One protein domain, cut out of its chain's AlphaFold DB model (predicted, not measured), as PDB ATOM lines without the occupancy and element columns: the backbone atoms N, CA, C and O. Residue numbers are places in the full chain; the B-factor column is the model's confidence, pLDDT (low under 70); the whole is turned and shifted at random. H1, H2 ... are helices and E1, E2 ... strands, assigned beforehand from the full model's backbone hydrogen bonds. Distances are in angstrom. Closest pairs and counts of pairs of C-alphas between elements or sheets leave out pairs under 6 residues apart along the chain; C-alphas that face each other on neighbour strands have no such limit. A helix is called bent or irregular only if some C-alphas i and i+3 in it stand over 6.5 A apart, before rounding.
ATOM      1  N   ALA A  23      66.460  76.118   0.607       85.69
ATOM      2  CA  ALA A  23      65.585  76.527   1.693       85.69
ATOM      3  C   ALA A  23      66.102  77.835   2.301       85.69
ATOM      4  O   ALA A  23      67.295  77.983   2.554       85.69
ATOM      5  N   VAL A  24      65.192  78.779   2.545       85.88
ATOM      6  CA  VAL A  24      65.513  80.099   3.095       85.88
ATOM      7  C   VAL A  24      64.585  80.366   4.267       85.88
ATOM      8  O   VAL A  24      63.361  80.276   4.136       85.88
ATOM      9  N   VAL A  25      65.177  80.682   5.411       88.44
ATOM     10  CA  VAL A  25      64.477  80.925   6.670       88.44
ATOM     11  C   VAL A  25      65.062  82.172   7.311       88.44
ATOM     12  O   VAL A  25      66.276  82.359   7.300       88.44
ATOM     13  N   THR A  26      64.217  83.036   7.870       87.38
ATOM     14  CA  THR A  26      64.692  84.140   8.714       87.38
ATOM     15  C   THR A  26      64.172  83.983  10.127       87.38
ATOM     16  O   THR A  26      63.050  83.514  10.341       87.38
ATOM     17  N   VAL A  27      65.012  84.362  11.080       87.19
ATOM     18  CA  VAL A  27      64.735  84.297  12.511       87.19
ATOM     19  C   VAL A  27      64.812  85.707  13.082       87.19
ATOM     20  O   VAL A  27      65.719  86.474  12.738       87.19
ATOM     21  N   ASP A  28      63.855  86.055  13.930       85.75
ATOM     22  CA  ASP A  28      63.805  87.338  14.617       85.75
ATOM     23  C   ASP A  28      64.718  87.388  15.854       85.75
ATOM     24  O   ASP A  28      65.478  86.466  16.159       85.75
ATOM     25  N   HIS A  29      64.670  88.515  16.556       81.88
ATOM     26  CA  HIS A  29      65.430  88.746  17.780       81.88
ATOM     27  C   HIS A  29      65.044  87.857  18.971       81.88
ATOM     28  O   HIS A  29      65.869  87.697  19.868       81.88
ATOM     29  N   GLU A  30      63.850  87.260  18.971       80.25
ATOM     30  CA  GLU A  30      63.404  86.308  19.995       80.25
ATOM     31  C   GLU A  30      63.802  84.864  19.656       80.25
ATOM     32  O   GLU A  30      63.469  83.934  20.392       80.25
ATOM     33  N   GLY A  31      64.495  84.640  18.534       82.38
ATOM     34  CA  GLY A  31      64.826  83.294  18.075       82.38
ATOM     35  C   GLY A  31      63.639  82.570  17.430       82.38
ATOM     36  O   GLY A  31      63.676  81.343  17.280       82.38
ATOM     37  N   ARG A  32      62.586  83.299  17.037       87.62
ATOM     38  CA  ARG A  32      61.404  82.743  16.370       87.62
ATOM     39  C   ARG A  32      61.499  82.898  14.865       87.62
ATOM     40  O   ARG A  32      62.074  83.848  14.343       87.62
ATOM     41  N   ILE A  33      60.909  81.952  14.147       89.00
ATOM     42  CA  ILE A  33      60.872  81.981  12.687       89.00
ATOM     43  C   ILE A  33      59.965  83.129  12.237       89.00
ATOM     44  O   ILE A  33      58.756  83.090  12.447       89.00
ATOM     45  N   SER A  34      60.540  84.132  11.581       87.56
ATOM     46  CA  SER A  34      59.803  85.249  10.981       87.56
ATOM     47  C   SER A  34      59.448  84.998   9.517       87.56
ATOM     48  O   SER A  34      58.481  85.563   9.008       87.56
ATOM     49  N   HIS A  35      60.205  84.139   8.827       87.00
ATOM     50  CA  HIS A  35      59.925  83.772   7.439       87.00
ATOM     51  C   HIS A  35      60.275  82.325   7.135       87.00
ATOM     52  O   HIS A  35      61.298  81.823   7.589       87.00
ATOM     53  N   TRP A  36      59.471  81.699   6.276       88.94
ATOM     54  CA  TRP A  36      59.641  80.320   5.839       88.94
ATOM     55  C   TRP A  36      59.384  80.195   4.334       88.94
ATOM     56  O   TRP A  36      58.271  80.453   3.869       88.94
ATOM     57  N   SER A  37      60.409  79.828   3.555       87.00
ATOM     58  CA  SER A  37      60.277  79.686   2.100       87.00
ATOM     59  C   SER A  37      59.629  78.361   1.679       87.00
ATOM     60  O   SER A  37      59.581  77.383   2.428       87.00
ATOM     61  N   THR A  38      59.188  78.280   0.421       83.69
ATOM     62  CA  THR A  38      58.699  77.024  -0.178       83.69
ATOM     63  C   THR A  38      59.762  75.922  -0.152       83.69
ATOM     64  O   THR A  38      59.430  74.752   0.038       83.69
ATOM     65  N   GLY A  39      61.041  76.282  -0.307       82.94
ATOM     66  CA  GLY A  39      62.161  75.350  -0.161       82.94
ATOM     67  C   GLY A  39      62.273  74.810   1.265       82.94
ATOM     68  O   GLY A  39      62.441  73.609   1.448       82.94
ATOM     69  N   ALA A  40      62.073  75.664   2.274       85.69
ATOM     70  CA  ALA A  40      62.079  75.255   3.678       85.69
ATOM     71  C   ALA A  40      60.935  74.280   3.999       85.69
ATOM     72  O   ALA A  40      61.168  73.251   4.626       85.69
ATOM     73  N   ARG A  41      59.727  74.521   3.471       87.25
ATOM     74  CA  ARG A  41      58.613  73.560   3.574       87.25
ATOM     75  C   ARG A  41      58.969  72.203   2.966       87.25
ATOM     76  O   ARG A  41      58.681  71.176   3.566       87.25
ATOM     77  N   ARG A  42      59.581  72.188   1.778       83.12
ATOM     78  CA  ARG A  42      59.978  70.939   1.103       83.12
ATOM     79  C   ARG A  42      61.061  70.182   1.875       83.12
ATOM     80  O   ARG A  42      61.011  68.961   1.910       83.12
ATOM     81  N   LEU A  43      62.010  70.905   2.470       81.56
ATOM     82  CA  LEU A  43      63.180  70.320   3.125       81.56
ATOM     83  C   LEU A  43      62.911  69.879   4.569       81.56
ATOM     84  O   LEU A  43      63.380  68.824   4.982       81.56
ATOM     85  N   PHE A  44      62.165  70.677   5.333       84.06
ATOM     86  CA  PHE A  44      61.949  70.451   6.763       84.06
ATOM     87  C   PHE A  44      60.537  69.950   7.095       84.06
ATOM     88  O   PHE A  44      60.344  69.381   8.164       84.06
ATOM     89  N   GLY A  45      59.552  70.134   6.202       86.56
ATOM     90  CA  GLY A  45      58.201  69.570   6.321       86.56
ATOM     91  C   GLY A  45      57.078  70.577   6.625       86.56
ATOM     92  O   GLY A  45      56.131  70.649   5.834       86.56
ATOM     93  N   PRO A  46      57.124  71.342   7.737       86.25
ATOM     94  CA  PRO A  46      56.046  72.248   8.133       86.25
ATOM     95  C   PRO A  46      55.658  73.271   7.064       86.25
ATOM     96  O   PRO A  46      56.500  73.760   6.299       86.25
ATOM     97  N   SER A  47      54.369  73.621   7.039       89.56
ATOM     98  CA  SER A  47      53.864  74.735   6.237       89.56
ATOM     99  C   SER A  47      54.402  76.074   6.761       89.56
ATOM    100  O   SER A  47      54.949  76.146   7.863       89.56
ATOM    101  N   ARG A  48      54.273  77.151   5.974       87.06
ATOM    102  CA  ARG A  48      54.698  78.487   6.426       87.06
ATOM    103  C   ARG A  48      53.879  78.919   7.638       87.06
ATOM    104  O   ARG A  48      54.427  79.498   8.568       87.06
ATOM    105  N   GLU A  49      52.590  78.617   7.609       89.19
ATOM    106  CA  GLU A  49      51.611  78.948   8.636       89.19
ATOM    107  C   GLU A  49      51.929  78.227   9.951       89.19
ATOM    108  O   GLU A  49      51.832  78.827  11.016       89.19
ATOM    109  N   ASP A  50      52.384  76.973   9.867       90.50
ATOM    110  CA  ASP A  50      52.781  76.191  11.039       90.50
ATOM    111  C   ASP A  50      54.183  76.545  11.547       90.50
ATOM    112  O   ASP A  50      54.478  76.322  12.717       90.50
ATOM    113  N   ALA A  51      55.081  77.015  10.675       89.94
ATOM    114  CA  ALA A  51      56.474  77.291  11.023       89.94
ATOM    115  C   ALA A  51      56.677  78.693  11.612       89.94
ATOM    116  O   ALA A  51      57.447  78.852  12.560       89.94
ATOM    117  N   VAL A  52      56.019  79.716  11.059       90.56
ATOM    118  CA  VAL A  52      56.198  81.107  11.497       90.56
ATOM    119  C   VAL A  52      55.728  81.277  12.947       90.56
ATOM    120  O   VAL A  52      54.677  80.785  13.345       90.56
ATOM    121  N   GLY A  53      56.532  81.965  13.760       87.06
ATOM    122  CA  GLY A  53      56.306  82.175  15.193       87.06
ATOM    123  C   GLY A  53      56.840  81.059  16.099       87.06
ATOM    124  O   GLY A  53      56.977  81.270  17.310       87.06
ATOM    125  N   ARG A  54      57.199  79.890  15.549       90.06
ATOM    126  CA  ARG A  54      57.828  78.807  16.323       90.06
ATOM    127  C   ARG A  54      59.303  79.096  16.618       90.06
ATOM    128  O   ARG A  54      59.952  79.784  15.826       90.06
ATOM    129  N   PRO A  55      59.854  78.549  17.718       87.88
ATOM    130  CA  PRO A  55      61.290  78.593  17.979       87.88
ATOM    131  C   PRO A  55      62.075  77.941  16.837       87.88
ATOM    132  O   PRO A  55      61.788  76.812  16.434       87.88
ATOM    133  N   ALA A  56      63.091  78.630  16.319       85.31
ATOM    134  CA  ALA A  56      63.876  78.127  15.192       85.31
ATOM    135  C   ALA A  56      64.653  76.839  15.531       85.31
ATOM    136  O   ALA A  56      64.834  75.990  14.661       85.31
ATOM    137  N   VAL A  57      65.040  76.650  16.797       84.69
ATOM    138  CA  VAL A  57      65.726  75.440  17.293       84.69
ATOM    139  C   VAL A  57      64.889  74.162  17.208       84.69
ATOM    140  O   VAL A  57      65.463  73.077  17.197       84.69
ATOM    141  N   ASP A  58      63.561  74.277  17.122       85.56
ATOM    142  CA  ASP A  58      62.664  73.118  17.039       85.56
ATOM    143  C   ASP A  58      62.593  72.544  15.620       85.56
ATOM    144  O   ASP A  58      62.281  71.369  15.434       85.56
ATOM    145  N   LEU A  59      62.816  73.393  14.611       84.75
ATOM    146  CA  LEU A  59      62.612  73.059  13.199       84.75
ATOM    147  C   LEU A  59      63.905  73.046  12.386       84.75
ATOM    148  O   LEU A  59      63.948  72.416  11.329       84.75
ATOM    149  N   LEU A  60      64.946  73.732  12.852       84.31
ATOM    150  CA  LEU A  60      66.219  73.843  12.155       84.31
ATOM    151  C   LEU A  60      67.333  73.153  12.943       84.31
ATOM    152  O   LEU A  60      67.362  73.235  14.172       84.31
ATOM    153  N   PRO A  61      68.314  72.541  12.257       79.00
ATOM    154  CA  PRO A  61      69.467  71.910  12.893       79.00
ATOM    155  C   PRO A  61      70.500  72.946  13.386       79.00
ATOM    156  O   PRO A  61      71.672  72.893  13.029       79.00
ATOM    157  N   LEU A  62      70.058  73.908  14.201       68.56
ATOM    158  CA  LEU A  62      70.835  75.060  14.673       68.56
ATOM    159  C   LEU A  62      71.119  75.015  16.178       68.56
ATOM    160  O   LEU A  62      71.483  76.033  16.763       68.56
ATOM    161  N   SER A  63      70.960  73.860  16.829       58.31
ATOM    162  CA  SER A  63      71.053  73.736  18.293       58.31
ATOM    163  C   SER A  63      72.401  74.189  18.888       58.31
ATOM    164  O   SER A  63      72.466  74.433  20.088       58.31
ATOM    165  N   GLY A  64      73.465  74.316  18.087       52.25
ATOM    166  CA  GLY A  64      74.749  74.904  18.506       52.25
ATOM    167  C   GLY A  64      74.952  76.385  18.141       52.25
ATOM    168  O   GLY A  64      75.888  76.994  18.634       52.25
ATOM    169  N   VAL A  65      74.100  76.966  17.287       56.59
ATOM    170  CA  VAL A  65      74.236  78.341  16.754       56.59
ATOM    171  C   VAL A  65      73.224  79.309  17.375       56.59
ATOM    172  O   VAL A  65      73.495  80.499  17.492       56.59
ATOM    173  N   LEU A  66      72.053  78.807  17.780       51.03
ATOM    174  CA  LEU A  66      70.958  79.607  18.345       51.03
ATOM    175  C   LEU A  66      70.897  79.608  19.881       51.03
ATOM    176  O   LEU A  66      70.036  80.282  20.443       51.03
ATOM    177  N   ARG A  67      71.767  78.852  20.561       42.06
ATOM    178  CA  ARG A  67      71.842  78.852  22.027       42.06
ATOM    179  C   ARG A  67      72.480  80.152  22.524       42.06
ATOM    180  O   ARG A  67      73.597  80.488  22.141       42.06
ATOM    181  N   ASP A  68      71.717  80.887  23.332       41.16
ATOM    182  CA  ASP A  68      72.096  82.146  23.992       41.16
ATOM    183  C   ASP A  68      72.472  81.943  25.468       41.16
ATOM    184  O   ASP A  68      72.527  82.878  26.259       41.16
ATOM    185  N   ALA A 113      78.586  87.303  15.742       56.72
ATOM    186  CA  ALA A 113      79.343  88.217  14.871       56.72
ATOM    187  C   ALA A 113      79.840  87.563  13.567       56.72
ATOM    188  O   ALA A 113      80.235  88.270  12.641       56.72
ATOM    189  N   PHE A 114      79.816  86.230  13.487       63.28
ATOM    190  CA  PHE A 114      80.390  85.471  12.377       63.28
ATOM    191  C   PHE A 114      79.348  84.553  11.730       63.28
ATOM    192  O   PHE A 114      78.457  84.055  12.425       63.28
ATOM    193  N   PRO A 115      79.439  84.319  10.409       80.94
ATOM    194  CA  PRO A 115      78.600  83.337   9.745       80.94
ATOM    195  C   PRO A 115      78.992  81.928  10.211       80.94
ATOM    196  O   PRO A 115      80.160  81.645  10.474       80.94
ATOM    197  N   ALA A 116      78.015  81.031  10.303       82.12
ATOM    198  CA  ALA A 116      78.227  79.642  10.701       82.12
ATOM    199  C   ALA A 116      77.665  78.700   9.642       82.12
ATOM    200  O   ALA A 116      76.648  78.995   9.024       82.12
ATOM    201  N   SER A 117      78.289  77.546   9.435       82.69
ATOM    202  CA  SER A 117      77.768  76.519   8.537       82.69
ATOM    203  C   SER A 117      77.896  75.138   9.159       82.69
ATOM    204  O   SER A 117      78.678  74.911  10.083       82.69
ATOM    205  N   GLY A 118      77.110  74.193   8.658       80.62
ATOM    206  CA  GLY A 118      77.162  72.834   9.157       80.62
ATOM    207  C   GLY A 118      76.316  71.861   8.361       80.62
ATOM    208  O   GLY A 118      75.683  72.191   7.358       80.62
ATOM    209  N   ARG A 119      76.338  70.613   8.820       81.06
ATOM    210  CA  ARG A 119      75.652  69.488   8.192       81.06
ATOM    211  C   ARG A 119      74.853  68.734   9.235       81.06
ATOM    212  O   ARG A 119      75.366  68.439  10.310       81.06
ATOM    213  N   ALA A 120      73.630  68.362   8.896       80.69
ATOM    214  CA  ALA A 120      72.779  67.544   9.740       80.69
ATOM    215  C   ALA A 120      72.080  66.467   8.916       80.69
ATOM    216  O   ALA A 120      71.731  66.678   7.759       80.69
ATOM    217  N   ARG A 121      71.853  65.302   9.526       78.31
ATOM    218  CA  ARG A 121      70.987  64.274   8.943       78.31
ATOM    219  C   ARG A 121      69.619  64.386   9.577       78.31
ATOM    220  O   ARG A 121      69.483  64.108  10.768       78.31
ATOM    221  N   LEU A 122      68.632  64.759   8.779       74.19
ATOM    222  CA  LEU A 122      67.253  64.874   9.221       74.19
ATOM    223  C   LEU A 122      66.459  63.638   8.785       74.19
ATOM    224  O   LEU A 122      66.742  63.063   7.732       74.19
ATOM    225  N   PRO A 123      65.490  63.178   9.589       66.94
ATOM    226  CA  PRO A 123      64.515  62.208   9.111       66.94
ATOM    227  C   PRO A 123      63.712  62.849   7.968       66.94
ATOM    228  O   PRO A 123      63.106  63.901   8.161       66.94
ATOM    229  N   GLY A 124      63.761  62.263   6.770       60.50
ATOM    230  CA  GLY A 124      62.989  62.738   5.624       60.50
ATOM    231  C   GLY A 124      61.542  62.230   5.651       60.50
ATOM    232  O   GLY A 124      61.188  61.391   6.485       60.50
ATOM    233  N   PRO A 125      60.679  62.703   4.735       46.25
ATOM    234  CA  PRO A 125      59.375  62.092   4.496       46.25
ATOM    235  C   PRO A 125      59.565  60.697   3.867       46.25
ATOM    236  O   PRO A 125      59.596  60.541   2.652       46.25
ATOM    237  N   GLY A 126      59.743  59.684   4.717       51.06
ATOM    238  CA  GLY A 126      60.071  58.305   4.343       51.06
ATOM    239  C   GLY A 126      61.164  57.717   5.243       51.06
ATOM    240  O   GLY A 126      61.685  58.385   6.128       51.06
ATOM    241  N   ALA A 127      61.540  56.453   5.030       48.41
ATOM    242  CA  ALA A 127      62.648  55.825   5.766       48.41
ATOM    243  C   ALA A 127      64.041  56.377   5.375       48.41
ATOM    244  O   ALA A 127      65.054  55.959   5.940       48.41
ATOM    245  N   GLU A 128      64.107  57.305   4.416       59.38
ATOM    246  CA  GLU A 128      65.343  57.945   3.971       59.38
ATOM    247  C   GLU A 128      65.698  59.147   4.853       59.38
ATOM    248  O   GLU A 128      64.867  59.993   5.186       59.38
ATOM    249  N   ARG A 129      66.970  59.218   5.256       65.69
ATOM    250  CA  ARG A 129      67.521  60.361   5.989       65.69
ATOM    251  C   ARG A 129      68.009  61.395   4.981       65.69
ATOM    252  O   ARG A 129      68.959  61.109   4.257       65.69
ATOM    253  N   ALA A 130      67.400  62.577   4.982       71.25
ATOM    254  CA  ALA A 130      67.868  63.704   4.191       71.25
ATOM    255  C   ALA A 130      69.188  64.229   4.770       71.25
ATOM    256  O   ALA A 130      69.334  64.411   5.984       71.25
ATOM    257  N   ASP A 131      70.162  64.450   3.900       77.25
ATOM    258  CA  ASP A 131      71.459  64.998   4.258       77.25
ATOM    259  C   ASP A 131      71.459  66.506   4.009       77.25
ATOM    260  O   ASP A 131      71.591  66.946   2.878       77.25
ATOM    261  N   VAL A 132      71.278  67.310   5.054       82.81
ATOM    262  CA  VAL A 132      71.068  68.755   4.922       82.81
ATOM    263  C   VAL A 132      72.336  69.522   5.254       82.81
ATOM    264  O   VAL A 132      72.928  69.341   6.319       82.81
ATOM    265  N   LEU A 133      72.725  70.415   4.350       84.62
ATOM    266  CA  LEU A 133      73.747  71.432   4.566       84.62
ATOM    267  C   LEU A 133      73.075  72.755   4.889       84.62
ATOM    268  O   LEU A 133      72.049  73.075   4.297       84.62
ATOM    269  N   TRP A 134      73.632  73.511   5.828       86.38
ATOM    270  CA  TRP A 134      73.085  74.795   6.240       86.38
ATOM    271  C   TRP A 134      74.170  75.854   6.422       86.38
ATOM    272  O   TRP A 134      75.313  75.545   6.759       86.38
ATOM    273  N   TRP A 135      73.771  77.108   6.224       88.19
ATOM    274  CA  TRP A 135      74.543  78.325   6.448       88.19
ATOM    275  C   TRP A 135      73.676  79.309   7.224       88.19
ATOM    276  O   TRP A 135      72.502  79.485   6.915       88.19
ATOM    277  N   ALA A 136      74.246  79.954   8.226       85.75
ATOM    278  CA  ALA A 136      73.593  80.901   9.105       85.75
ATOM    279  C   ALA A 136      74.367  82.222   9.066       85.75
ATOM    280  O   ALA A 136      75.564  82.256   9.345       85.75
ATOM    281  N   TYR A 137      73.675  83.300   8.716       82.94
ATOM    282  CA  TYR A 137      74.218  84.646   8.583       82.94
ATOM    283  C   TYR A 137      73.572  85.552   9.627       82.94
ATOM    284  O   TYR A 137      72.357  85.779   9.559       82.94
ATOM    285  N   PRO A 138      74.339  86.084  10.589       82.69
ATOM    286  CA  PRO A 138      73.820  87.094  11.494       82.69
ATOM    287  C   PRO A 138      73.498  88.379  10.729       82.69
ATOM    288  O   PRO A 138      74.283  88.847   9.901       82.69
ATOM    289  N   LEU A 139      72.321  88.937  11.005       81.31
ATOM    290  CA  LEU A 139      71.820  90.151  10.374       81.31
ATOM    291  C   LEU A 139      71.879  91.315  11.360       81.31
ATOM    292  O   LEU A 139      71.208  91.300  12.394       81.31
ATOM    293  N   ASP A 140      72.622  92.351  10.989       71.38
ATOM    294  CA  ASP A 140      72.754  93.578  11.769       71.38
ATOM    295  C   ASP A 140      71.728  94.630  11.333       71.38
ATOM    296  O   ASP A 140      71.349  94.701  10.162       71.38
ATOM    297  N   GLY A 141      71.269  95.471  12.263       66.38
ATOM    298  CA  GLY A 141      70.436  96.643  11.966       66.38
ATOM    299  C   GLY A 141      69.019  96.631  12.563       66.38
ATOM    300  O   GLY A 141      68.639  95.706  13.283       66.38
ATOM    301  N   PRO A 142      68.217  97.676  12.280       66.38
ATOM    302  CA  PRO A 142      66.956  97.959  12.973       66.38
ATOM    303  C   PRO A 142      65.781  97.071  12.546       66.38
ATOM    304  O   PRO A 142      64.710  97.171  13.140       66.38
ATOM    305  N   GLY A 143      65.950  96.223  11.524       67.25
ATOM    306  CA  GLY A 143      64.899  95.297  11.095       67.25
ATOM    307  C   GLY A 143      64.519  94.311  12.203       67.25
ATOM    308  O   GLY A 143      65.159  94.261  13.252       67.25
ATOM    309  N   ARG A 144      63.479  93.507  11.993       75.50
ATOM    310  CA  ARG A 144      63.020  92.515  12.990       75.50
ATOM    311  C   ARG A 144      63.861  91.233  12.964       75.50
ATOM    312  O   ARG A 144      63.992  90.558  13.979       75.50
ATOM    313  N   GLU A 145      64.458  90.937  11.815       80.94
ATOM    314  CA  GLU A 145      65.262  89.752  11.542       80.94
ATOM    315  C   GLU A 145      66.689  89.910  12.088       80.94
ATOM    316  O   GLU A 145      67.332  90.951  11.906       80.94
ATOM    317  N   ARG A 146      67.192  88.860  12.742       81.62
ATOM    318  CA  ARG A 146      68.545  88.781  13.320       81.62
ATOM    319  C   ARG A 146      69.376  87.631  12.768       81.62
ATOM    320  O   ARG A 146      70.594  87.659  12.914       81.62
ATOM    321  N   LEU A 147      68.756  86.653  12.112       83.75
ATOM    322  CA  LEU A 147      69.469  85.551  11.476       83.75
ATOM    323  C   LEU A 147      68.815  85.190  10.143       83.75
ATOM    324  O   LEU A 147      67.600  85.006  10.073       83.75
ATOM    325  N   LEU A 148      69.625  85.048   9.098       85.75
ATOM    326  CA  LEU A 148      69.256  84.372   7.858       85.75
ATOM    327  C   LEU A 148      69.833  82.961   7.897       85.75
ATOM    328  O   LEU A 148      71.021  82.787   8.141       85.75
ATOM    329  N   VAL A 149      69.013  81.961   7.604       87.06
ATOM    330  CA  VAL A 149      69.431  80.567   7.496       87.06
ATOM    331  C   VAL A 149      69.127  80.086   6.087       87.06
ATOM    332  O   VAL A 149      67.984  80.124   5.629       87.06
ATOM    333  N   LEU A 150      70.167  79.633   5.405       87.75
ATOM    334  CA  LEU A 150      70.103  78.982   4.109       87.75
ATOM    335  C   LEU A 150      70.339  77.493   4.325       87.75
ATOM    336  O   LEU A 150      71.198  77.120   5.119       87.75
ATOM    337  N   ALA A 151      69.600  76.634   3.637       86.44
ATOM    338  CA  ALA A 151      69.810  75.196   3.723       86.44
ATOM    339  C   ALA A 151      69.558  74.501   2.389       86.44
ATOM    340  O   ALA A 151      68.747  74.956   1.588       86.44
ATOM    341  N   ALA A 152      70.256  73.400   2.146       84.31
ATOM    342  CA  ALA A 152      70.221  72.691   0.879       84.31
ATOM    343  C   ALA A 152      70.334  71.175   1.097       84.31
ATOM    344  O   ALA A 152      71.010  70.725   2.027       84.31
ATOM    345  N   ASP A 153      69.674  70.390   0.245       81.75
ATOM    346  CA  ASP A 153      69.750  68.926   0.278       81.75
ATOM    347  C   ASP A 153      71.010  68.430  -0.452       81.75
ATOM    348  O   ASP A 153      71.181  68.630  -1.654       81.75
ATOM    349  N   ALA A 154      71.899  67.773   0.288       76.38
ATOM    350  CA  ALA A 154      73.138  67.183  -0.199       76.38
ATOM    351  C   ALA A 154      73.011  65.694  -0.566       76.38
ATOM    352  O   ALA A 154      73.970  65.107  -1.077       76.38
ATOM    353  N   SER A 155      71.843  65.077  -0.353       70.75
ATOM    354  CA  SER A 155      71.592  63.657  -0.646       70.75
ATOM    355  C   SER A 155      71.938  63.263  -2.096       70.75
ATOM    356  O   SER A 155      72.600  62.236  -2.276       70.75
ATOM    357  N   GLU A 163      82.690  52.242  -7.705       51.75
ATOM    358  CA  GLU A 163      83.332  51.477  -6.635       51.75
ATOM    359  C   GLU A 163      84.724  52.051  -6.307       51.75
ATOM    360  O   GLU A 163      85.731  51.689  -6.903       51.75
ATOM    361  N   GLY A 164      84.796  52.963  -5.330       51.75
ATOM    362  CA  GLY A 164      86.059  53.439  -4.750       51.75
ATOM    363  C   GLY A 164      86.160  54.942  -4.482       51.75
ATOM    364  O   GLY A 164      86.960  55.341  -3.630       51.75
ATOM    365  N   VAL A 165      85.337  55.780  -5.125       50.91
ATOM    366  CA  VAL A 165      85.404  57.246  -4.969       50.91
ATOM    367  C   VAL A 165      84.217  57.750  -4.156       50.91
ATOM    368  O   VAL A 165      83.134  58.002  -4.677       50.91
ATOM    369  N   ARG A 166      84.418  57.950  -2.848       52.81
ATOM    370  CA  ARG A 166      83.408  58.610  -2.012       52.81
ATOM    371  C   ARG A 166      83.616  60.121  -2.075       52.81
ATOM    372  O   ARG A 166      84.591  60.637  -1.527       52.81
ATOM    373  N   ARG A 167      82.681  60.837  -2.700       60.56
ATOM    374  CA  ARG A 167      82.629  62.304  -2.636       60.56
ATOM    375  C   ARG A 167      82.026  62.732  -1.301       60.56
ATOM    376  O   ARG A 167      80.991  62.223  -0.874       60.56
ATOM    377  N   VAL A 168      82.714  63.628  -0.608       59.47
ATOM    378  CA  VAL A 168      82.239  64.270   0.615       59.47
ATOM    379  C   VAL A 168      81.885  65.698   0.257       59.47
ATOM    380  O   VAL A 168      82.738  66.431  -0.225       59.47
ATOM    381  N   VAL A 169      80.636  66.073   0.501       68.81
ATOM    382  CA  VAL A 169      80.184  67.456   0.354       68.81
ATOM    383  C   VAL A 169      80.229  68.133   1.717       68.81
ATOM    384  O   VAL A 169      79.708  67.581   2.698       68.81
ATOM    385  N   ALA A 170      80.882  69.291   1.775       71.69
ATOM    386  CA  ALA A 170      80.972  70.143   2.954       71.69
ATOM    387  C   ALA A 170      80.446  71.555   2.635       71.69
ATOM    388  O   ALA A 170      80.602  72.016   1.503       71.69
ATOM    389  N   PRO A 171      79.806  72.238   3.597       79.62
ATOM    390  CA  PRO A 171      79.388  73.617   3.419       79.62
ATOM    391  C   PRO A 171      80.558  74.559   3.729       79.62
ATOM    392  O   PRO A 171      81.228  74.403   4.748       79.62
ATOM    393  N   GLY A 172      80.773  75.559   2.883       77.00
ATOM    394  CA  GLY A 172      81.801  76.583   3.067       77.00
ATOM    395  C   GLY A 172      81.283  77.985   2.759       77.00
ATOM    396  O   GLY A 172      80.138  78.156   2.326       77.00
ATOM    397  N   PHE A 173      82.148  78.974   2.969       78.50
ATOM    398  CA  PHE A 173      81.936  80.365   2.572       78.50
ATOM    399  C   PHE A 173      83.052  80.774   1.618       78.50
ATOM    400  O   PHE A 173      84.221  80.501   1.882       78.50
ATOM    401  N   ALA A 174      82.700  81.443   0.527       73.12
ATOM    402  CA  ALA A 174      83.672  81.951  -0.432       73.12
ATOM    403  C   ALA A 174      83.366  83.411  -0.792       73.12
ATOM    404  O   ALA A 174      82.208  83.829  -0.724       73.12
ATOM    405  N   PRO A 175      84.373  84.212  -1.178       68.88
ATOM    406  CA  PRO A 175      84.136  85.583  -1.607       68.88
ATOM    407  C   PRO A 175      83.182  85.607  -2.805       68.88
ATOM    408  O   PRO A 175      83.333  84.837  -3.753       68.88
ATOM    409  N   HIS A 176      82.207  86.517  -2.770       64.25
ATOM    410  CA  HIS A 176      81.198  86.658  -3.824       64.25
ATOM    411  C   HIS A 176      81.821  86.979  -5.197       64.25
ATOM    412  O   HIS A 176      81.266  86.627  -6.227       64.25
ATOM    413  N   THR A 177      83.026  87.551  -5.240       62.16
ATOM    414  CA  THR A 177      83.763  87.824  -6.487       62.16
ATOM    415  C   THR A 177      84.311  86.571  -7.181       62.16
ATOM    416  O   THR A 177      84.860  86.675  -8.273       62.16
ATOM    417  N   GLY A 178      84.233  85.398  -6.544       58.81
ATOM    418  CA  GLY A 178      84.751  84.141  -7.086       58.81
ATOM    419  C   GLY A 178      83.822  83.426  -8.071       58.81
ATOM    420  O   GLY A 178      84.243  82.434  -8.663       58.81
ATOM    421  N   PHE A 179      82.577  83.891  -8.245       62.41
ATOM    422  CA  PHE A 179      81.556  83.206  -9.045       62.41
ATOM    423  C   PHE A 179      80.763  84.204  -9.897       62.41
ATOM    424  O   PHE A 179      80.261  85.192  -9.367       62.41
ATOM    425  N   GLU A 180      80.582  83.915 -11.193       58.16
ATOM    426  CA  GLU A 180      79.771  84.736 -12.122       58.16
ATOM    427  C   GLU A 180      78.309  84.919 -11.658       58.16
ATOM    428  O   GLU A 180      77.674  85.919 -11.982       58.16
ATOM    429  N   ASP A 181      77.798  83.988 -10.845       59.03
ATOM    430  CA  ASP A 181      76.407  83.938 -10.377       59.03
ATOM    431  C   ASP A 181      76.203  84.385  -8.913       59.03
ATOM    432  O   ASP A 181      75.108  84.222  -8.372       59.03
ATOM    433  N   ALA A 182      77.210  84.938  -8.228       58.53
ATOM    434  CA  ALA A 182      77.091  85.253  -6.795       58.53
ATOM    435  C   ALA A 182      76.000  86.295  -6.466       58.53
ATOM    436  O   ALA A 182      75.375  86.245  -5.407       58.53
ATOM    437  N   ASP A 183      75.712  87.209  -7.394       60.47
ATOM    438  CA  ASP A 183      74.653  88.211  -7.226       60.47
ATOM    439  C   ASP A 183      73.245  87.638  -7.456       60.47
ATOM    440  O   ASP A 183      72.239  88.294  -7.182       60.47
ATOM    441  N   GLU A 184      73.132  86.407  -7.957       67.19
ATOM    442  CA  GLU A 184      71.842  85.785  -8.250       67.19
ATOM    443  C   GLU A 184      71.035  85.522  -6.977       67.19
ATOM    444  O   GLU A 184      69.820  85.727  -6.955       67.19
ATOM    445  N   LEU A 185      71.703  85.135  -5.886       66.50
ATOM    446  CA  LEU A 185      71.046  84.993  -4.589       66.50
ATOM    447  C   LEU A 185      70.474  86.339  -4.126       66.50
ATOM    448  O   LEU A 185      69.322  86.400  -3.702       66.50
ATOM    449  N   ALA A 186      71.240  87.423  -4.281       64.81
ATOM    450  CA  ALA A 186      70.793  88.778  -3.969       64.81
ATOM    451  C   ALA A 186      69.571  89.192  -4.807       64.81
ATOM    452  O   ALA A 186      68.604  89.725  -4.259       64.81
ATOM    453  N   ARG A 187      69.574  88.890  -6.113       68.56
ATOM    454  CA  ARG A 187      68.456  89.180  -7.025       68.56
ATOM    455  C   ARG A 187      67.196  88.379  -6.708       68.56
ATOM    456  O   ARG A 187      66.097  88.912  -6.830       68.56
ATOM    457  N   ARG A 188      67.341  87.123  -6.278       71.00
ATOM    458  CA  ARG A 188      66.211  86.219  -6.003       71.00
ATOM    459  C   ARG A 188      65.681  86.303  -4.576       71.00
ATOM    460  O   ARG A 188      64.570  85.842  -4.323       71.00
ATOM    461  N   LEU A 189      66.426  86.892  -3.638       69.38
ATOM    462  CA  LEU A 189      65.983  87.058  -2.249       69.38
ATOM    463  C   LEU A 189      64.584  87.706  -2.135       69.38
ATOM    464  O   LEU A 189      63.754  87.133  -1.429       69.38
ATOM    465  N   PRO A 190      64.255  88.805  -2.848       68.19
ATOM    466  CA  PRO A 190      62.908  89.388  -2.829       68.19
ATOM    467  C   PRO A 190      61.801  88.438  -3.319       68.19
ATOM    468  O   PRO A 190      60.697  88.448  -2.780       68.19
ATOM    469  N   GLU A 191      62.092  87.592  -4.311       69.00
ATOM    470  CA  GLU A 191      61.141  86.609  -4.853       69.00
ATOM    471  C   GLU A 191      60.926  85.429  -3.893       69.00
ATOM    472  O   GLU A 191      59.821  84.904  -3.762       69.00
ATOM    473  N   ILE A 192      61.991  85.013  -3.201       67.81
ATOM    474  CA  ILE A 192      61.992  83.886  -2.257       67.81
ATOM    475  C   ILE A 192      61.438  84.298  -0.879       67.81
ATOM    476  O   ILE A 192      60.956  83.450  -0.114       67.81
ATOM    477  N   LEU A 193      61.464  85.598  -0.566       68.31
ATOM    478  CA  LEU A 193      60.985  86.195   0.682       68.31
ATOM    479  C   LEU A 193      59.725  87.071   0.478       68.31
ATOM    480  O   LEU A 193      59.745  88.263   0.800       68.31
ATOM    481  N   PRO A 194      58.592  86.516  -0.005       60.47
ATOM    482  CA  PRO A 194      57.377  87.297  -0.211       60.47
ATOM    483  C   PRO A 194      56.817  87.810   1.127       60.47
ATOM    484  O   PRO A 194      56.446  87.027   2.014       60.47
ATOM    485  N   GLY A 195      56.749  89.139   1.253       62.28
ATOM    486  CA  GLY A 195      56.327  89.864   2.461       62.28
ATOM    487  C   GLY A 195      57.455  90.607   3.192       62.28
ATOM    488  O   GLY A 195      57.194  91.295   4.180       62.28
ATOM    489  N   MET A 196      58.700  90.494   2.723       70.69
ATOM    490  CA  MET A 196      59.827  91.284   3.218       70.69
ATOM    491  C   MET A 196      59.926  92.636   2.500       70.69
ATOM    492  O   MET A 196      59.608  92.743   1.315       70.69
ATOM    493  N   SER A 197      60.368  93.681   3.211       73.00
ATOM    494  CA  SER A 197      60.635  94.974   2.576       73.00
ATOM    495  C   SER A 197      61.836  94.859   1.629       73.00
ATOM    496  O   SER A 197      62.785  94.126   1.904       73.00
ATOM    497  N   VAL A 198      61.830  95.612   0.526       75.56
ATOM    498  CA  VAL A 198      62.976  95.651  -0.404       75.56
ATOM    499  C   VAL A 198      64.254  96.075   0.328       75.56
ATOM    500  O   VAL A 198      65.318  95.522   0.081       75.56
ATOM    501  N   HIS A 199      64.144  97.001   1.284       76.06
ATOM    502  CA  HIS A 199      65.269  97.445   2.104       76.06
ATOM    503  C   HIS A 199      65.862  96.308   2.952       76.06
ATOM    504  O   HIS A 199      67.082  96.152   3.005       76.06
ATOM    505  N   ASP A 200      65.022  95.483   3.583       75.94
ATOM    506  CA  ASP A 200      65.488  94.321   4.344       75.94
ATOM    507  C   ASP A 200      66.119  93.263   3.438       75.94
ATOM    508  O   ASP A 200      67.178  92.743   3.774       75.94
ATOM    509  N   ALA A 201      65.540  93.003   2.262       75.81
ATOM    510  CA  ALA A 201      66.121  92.078   1.291       75.81
ATOM    511  C   ALA A 201      67.503  92.551   0.802       75.81
ATOM    512  O   ALA A 201      68.449  91.765   0.788       75.81
ATOM    513  N   THR A 202      67.653  93.842   0.485       79.50
ATOM    514  CA  THR A 202      68.940  94.442   0.097       79.50
ATOM    515  C   THR A 202      69.964  94.374   1.230       79.50
ATOM    516  O   THR A 202      71.125  94.046   0.993       79.50
ATOM    517  N   ARG A 203      69.546  94.630   2.476       80.25
ATOM    518  CA  ARG A 203      70.409  94.515   3.663       80.25
ATOM    519  C   ARG A 203      70.908  93.084   3.858       80.25
ATOM    520  O   ARG A 203      72.090  92.875   4.117       80.25
ATOM    521  N   ILE A 204      70.019  92.103   3.712       79.62
ATOM    522  CA  ILE A 204      70.365  90.682   3.802       79.62
ATOM    523  C   ILE A 204      71.350  90.294   2.695       79.62
ATOM    524  O   ILE A 204      72.357  89.651   2.979       79.62
ATOM    525  N   ALA A 205      71.097  90.718   1.456       78.50
ATOM    526  CA  ALA A 205      71.992  90.467   0.330       78.50
ATOM    527  C   ALA A 205      73.398  91.040   0.569       78.50
ATOM    528  O   ALA A 205      74.385  90.319   0.424       78.50
ATOM    529  N   ALA A 206      73.490  92.298   1.011       79.00
ATOM    530  CA  ALA A 206      74.764  92.935   1.339       79.00
ATOM    531  C   ALA A 206      75.533  92.150   2.412       79.00
ATOM    532  O   ALA A 206      76.737  91.940   2.281       79.00
ATOM    533  N   ARG A 207      74.823  91.645   3.430       80.81
ATOM    534  CA  ARG A 207      75.424  90.848   4.502       80.81
ATOM    535  C   ARG A 207      75.980  89.514   4.009       80.81
ATOM    536  O   ARG A 207      77.043  89.102   4.460       80.81
ATOM    537  N   VAL A 208      75.303  88.848   3.074       80.25
ATOM    538  CA  VAL A 208      75.824  87.622   2.448       80.25
ATOM    539  C   VAL A 208      77.077  87.921   1.622       80.25
ATOM    540  O   VAL A 208      78.057  87.188   1.725       80.25
ATOM    541  N   CYS A 209      77.095  89.010   0.851       77.38
ATOM    542  CA  CYS A 209      78.280  89.389   0.078       77.38
ATOM    543  C   CYS A 209      79.481  89.741   0.973       77.38
ATOM    544  O   CYS A 209      80.613  89.402   0.622       77.38
ATOM    545  N   GLU A 210      79.235  90.381   2.120       78.00
ATOM    546  CA  GLU A 210      80.250  90.725   3.124       78.00
ATOM    547  C   GLU A 210      80.811  89.483   3.830       78.00
ATOM    548  O   GLU A 210      82.024  89.328   3.941       78.00
ATOM    549  N   LEU A 211      79.934  88.591   4.299       76.19
ATOM    550  CA  LEU A 211      80.318  87.420   5.095       76.19
ATOM    551  C   LEU A 211      80.738  86.203   4.255       76.19
ATOM    552  O   LEU A 211      81.264  85.233   4.796       76.19
ATOM    553  N   GLY A 212      80.524  86.257   2.943       77.19
ATOM    554  CA  GLY A 212      80.870  85.206   1.997       77.19
ATOM    555  C   GLY A 212      79.645  84.456   1.481       77.19
ATOM    556  O   GLY A 212      78.738  84.076   2.224       77.19
ATOM    557  N   HIS A 213      79.639  84.208   0.177       73.94
ATOM    558  CA  HIS A 213      78.591  83.472  -0.508       73.94
ATOM    559  C   HIS A 213      78.596  82.000  -0.058       73.94
ATOM    560  O   HIS A 213      79.680  81.419   0.094       73.94
ATOM    561  N   PRO A 214      77.422  81.372   0.155       78.00
ATOM    562  CA  PRO A 214      77.367  79.958   0.505       78.00
ATOM    563  C   PRO A 214      77.914  79.121  -0.656       78.00
ATOM    564  O   PRO A 214      77.501  79.302  -1.807       78.00
ATOM    565  N   VAL A 215      78.834  78.206  -0.357       75.81
ATOM    566  CA  VAL A 215      79.419  77.285  -1.340       75.81
ATOM    567  C   VAL A 215      79.415  75.847  -0.851       75.81
ATOM    568  O   VAL A 215      79.427  75.569   0.349       75.81
ATOM    569  N   LEU A 216      79.412  74.927  -1.813       70.75
ATOM    570  CA  LEU A 216      79.562  73.497  -1.592       70.75
ATOM    571  C   LEU A 216      80.963  73.065  -2.006       70.75
ATOM    572  O   LEU A 216      81.333  73.174  -3.172       70.75
ATOM    573  N   GLU A 217      81.725  72.531  -1.063       66.62
ATOM    574  CA  GLU A 217      83.036  71.956  -1.333       66.62
ATOM    575  C   GLU A 217      82.897  70.456  -1.596       66.62
ATOM    576  O   GLU A 217      82.454  69.692  -0.733       66.62
ATOM    577  N   LEU A 218      83.279  70.025  -2.801       64.06
ATOM    578  CA  LEU A 218      83.294  68.618  -3.194       64.06
ATOM    579  C   LEU A 218      84.682  68.025  -2.942       64.06
ATOM    580  O   LEU A 218      85.570  68.061  -3.794       64.06
ATOM    581  N   ILE A 219      84.862  67.426  -1.770       62.88
ATOM    582  CA  ILE A 219      86.104  66.763  -1.382       62.88
ATOM    583  C   ILE A 219      86.053  65.309  -1.857       62.88
ATOM    584  O   ILE A 219      85.287  64.486  -1.346       62.88
ATOM    585  N   SER A 220      86.895  64.958  -2.825       53.47
ATOM    586  CA  SER A 220      87.042  63.566  -3.263       53.47
ATOM    587  C   SER A 220      87.918  62.801  -2.267       53.47
ATOM    588  O   SER A 220      89.116  63.052  -2.174       53.47
ATOM    589  N   ARG A 221      87.336  61.866  -1.500       51.59
ATOM    590  CA  ARG A 221      88.109  60.969  -0.626       51.59
ATOM    591  C   ARG A 221      88.396  59.659  -1.351       51.59
ATOM    592  O   ARG A 221      87.513  58.812  -1.489       51.59
ATOM    593  N   THR A 222      89.649  59.475  -1.755       46.66
ATOM    594  CA  THR A 222      90.145  58.202  -2.295       46.66
ATOM    595  C   THR A 222      90.484  57.257  -1.148       46.66
ATOM    596  O   THR A 222      91.295  57.583  -0.281       46.66
ATOM    597  N   ARG A 223      89.877  56.068  -1.127       53.62
ATOM    598  CA  ARG A 223      90.281  54.997  -0.206       53.62
ATOM    599  C   ARG A 223      91.437  54.230  -0.834       53.62
ATOM    600  O   ARG A 223      91.240  53.534  -1.822       53.62
TER     601      ARG A 223
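Overview. This is residues 23 to 68, 113 to 155 and 163 to 223 of the 276 residues of the protein "PAS domain-containing protein" of Streptomyces thermolilacinus SPC6 (UniProt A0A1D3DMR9). What is the main picture? A twisted, curled sheet of five strands, E2 E1 E5 E4 E3, has the helical hairpin H4 and H5 at one end, with H5 crossing E5 and E4, and the small helices H1, H2 and H3 near E1 and E2. A two-stranded ribbon, E6 and E7, is only partly face to face with the sheet, and its other end reaches outward as an arm. What is printed? There are 150 residues, with the order E1 E2 H1 H2 H3 E3 E4 E5 E6 H4 H5 E7; both sheets are antiparallel and the class is mixed. How large is it? It is compact, with a radius of gyration of the C-alphas of 15.6 A and spans of 52 by 38 by 30 A.

Along the chain. Where are the strands? E1 is residues 23 to 28, from C-alpha 23 at (65.585, 76.527, 1.693), and E2 33 to 36; E3 is 116 to 123, E4 129 to 138 (28.0 A long), E5 145 to 153 (24.1 A), E6 165 to 174 and E7 213 to 222 (27.8 A), ending with C-alpha 222 at (90.145, 58.202, -2.295). Where are the helices? H1 is residues 38 to 44, H2 48 to 51, H3 56 to 59, H4 182 to 192 and H5 198 to 211 (20.0 A). H4 is only just irregular, with C-alphas 187 and 190 7.0 A apart.

Arrangement. What pairs the strands? N 34 and O 26 (2.9 A) join E2 to E1, N 25 and O 149 (2.9 A) E1 to E5, N 135 and O 150 (2.8 A) E5 to E4, and N 120 and O 132 (2.8 A) E4 to E3, within hydrogen-bond range. E3 E4 E5 is a meander, each strand the antiparallel neighbour of the one before. How does the ribbon sit? E6 and E7, with N 168 and O 219 2.8 A apart, make a sandwich, two sheets face to face, with the larger sheet; E6 bends by 61 degrees at Pro 171, whose C-alpha is 6.1 A from that of Ser 117, the closest of E6 and E3. How do the helices sit? H1, over none of the strands, and H5, over E5 and E4, are on the same face, at heights over the sheet of 6.9 A and 10.5 A; H2, H3 and H4 only graze it. H4 and H5 touch, closest at the C-alphas of Ala 186 and Ala 205, 4.8 A, opposite ways at a shallow tilt of 32 degrees, only just short of steep. How are their backbones? Every O i to N i+4 pair is within range in H1 and H5 and 4 of 7 in H4; H2 and H3 are too short for one.

Size, cuts and confidence. Which C-alphas are farthest apart? Those of Pro 142 and Glu 163, 53.0 A. Where is it cut? Residues 69 to 112 and 156 to 162 are not printed, with C-alpha gaps of 13.1 A and 17.9 A; of the links printed whole, none is long. Where is confidence low? Among the 53 residues under 70 are 175 to 187 and 217 to 223.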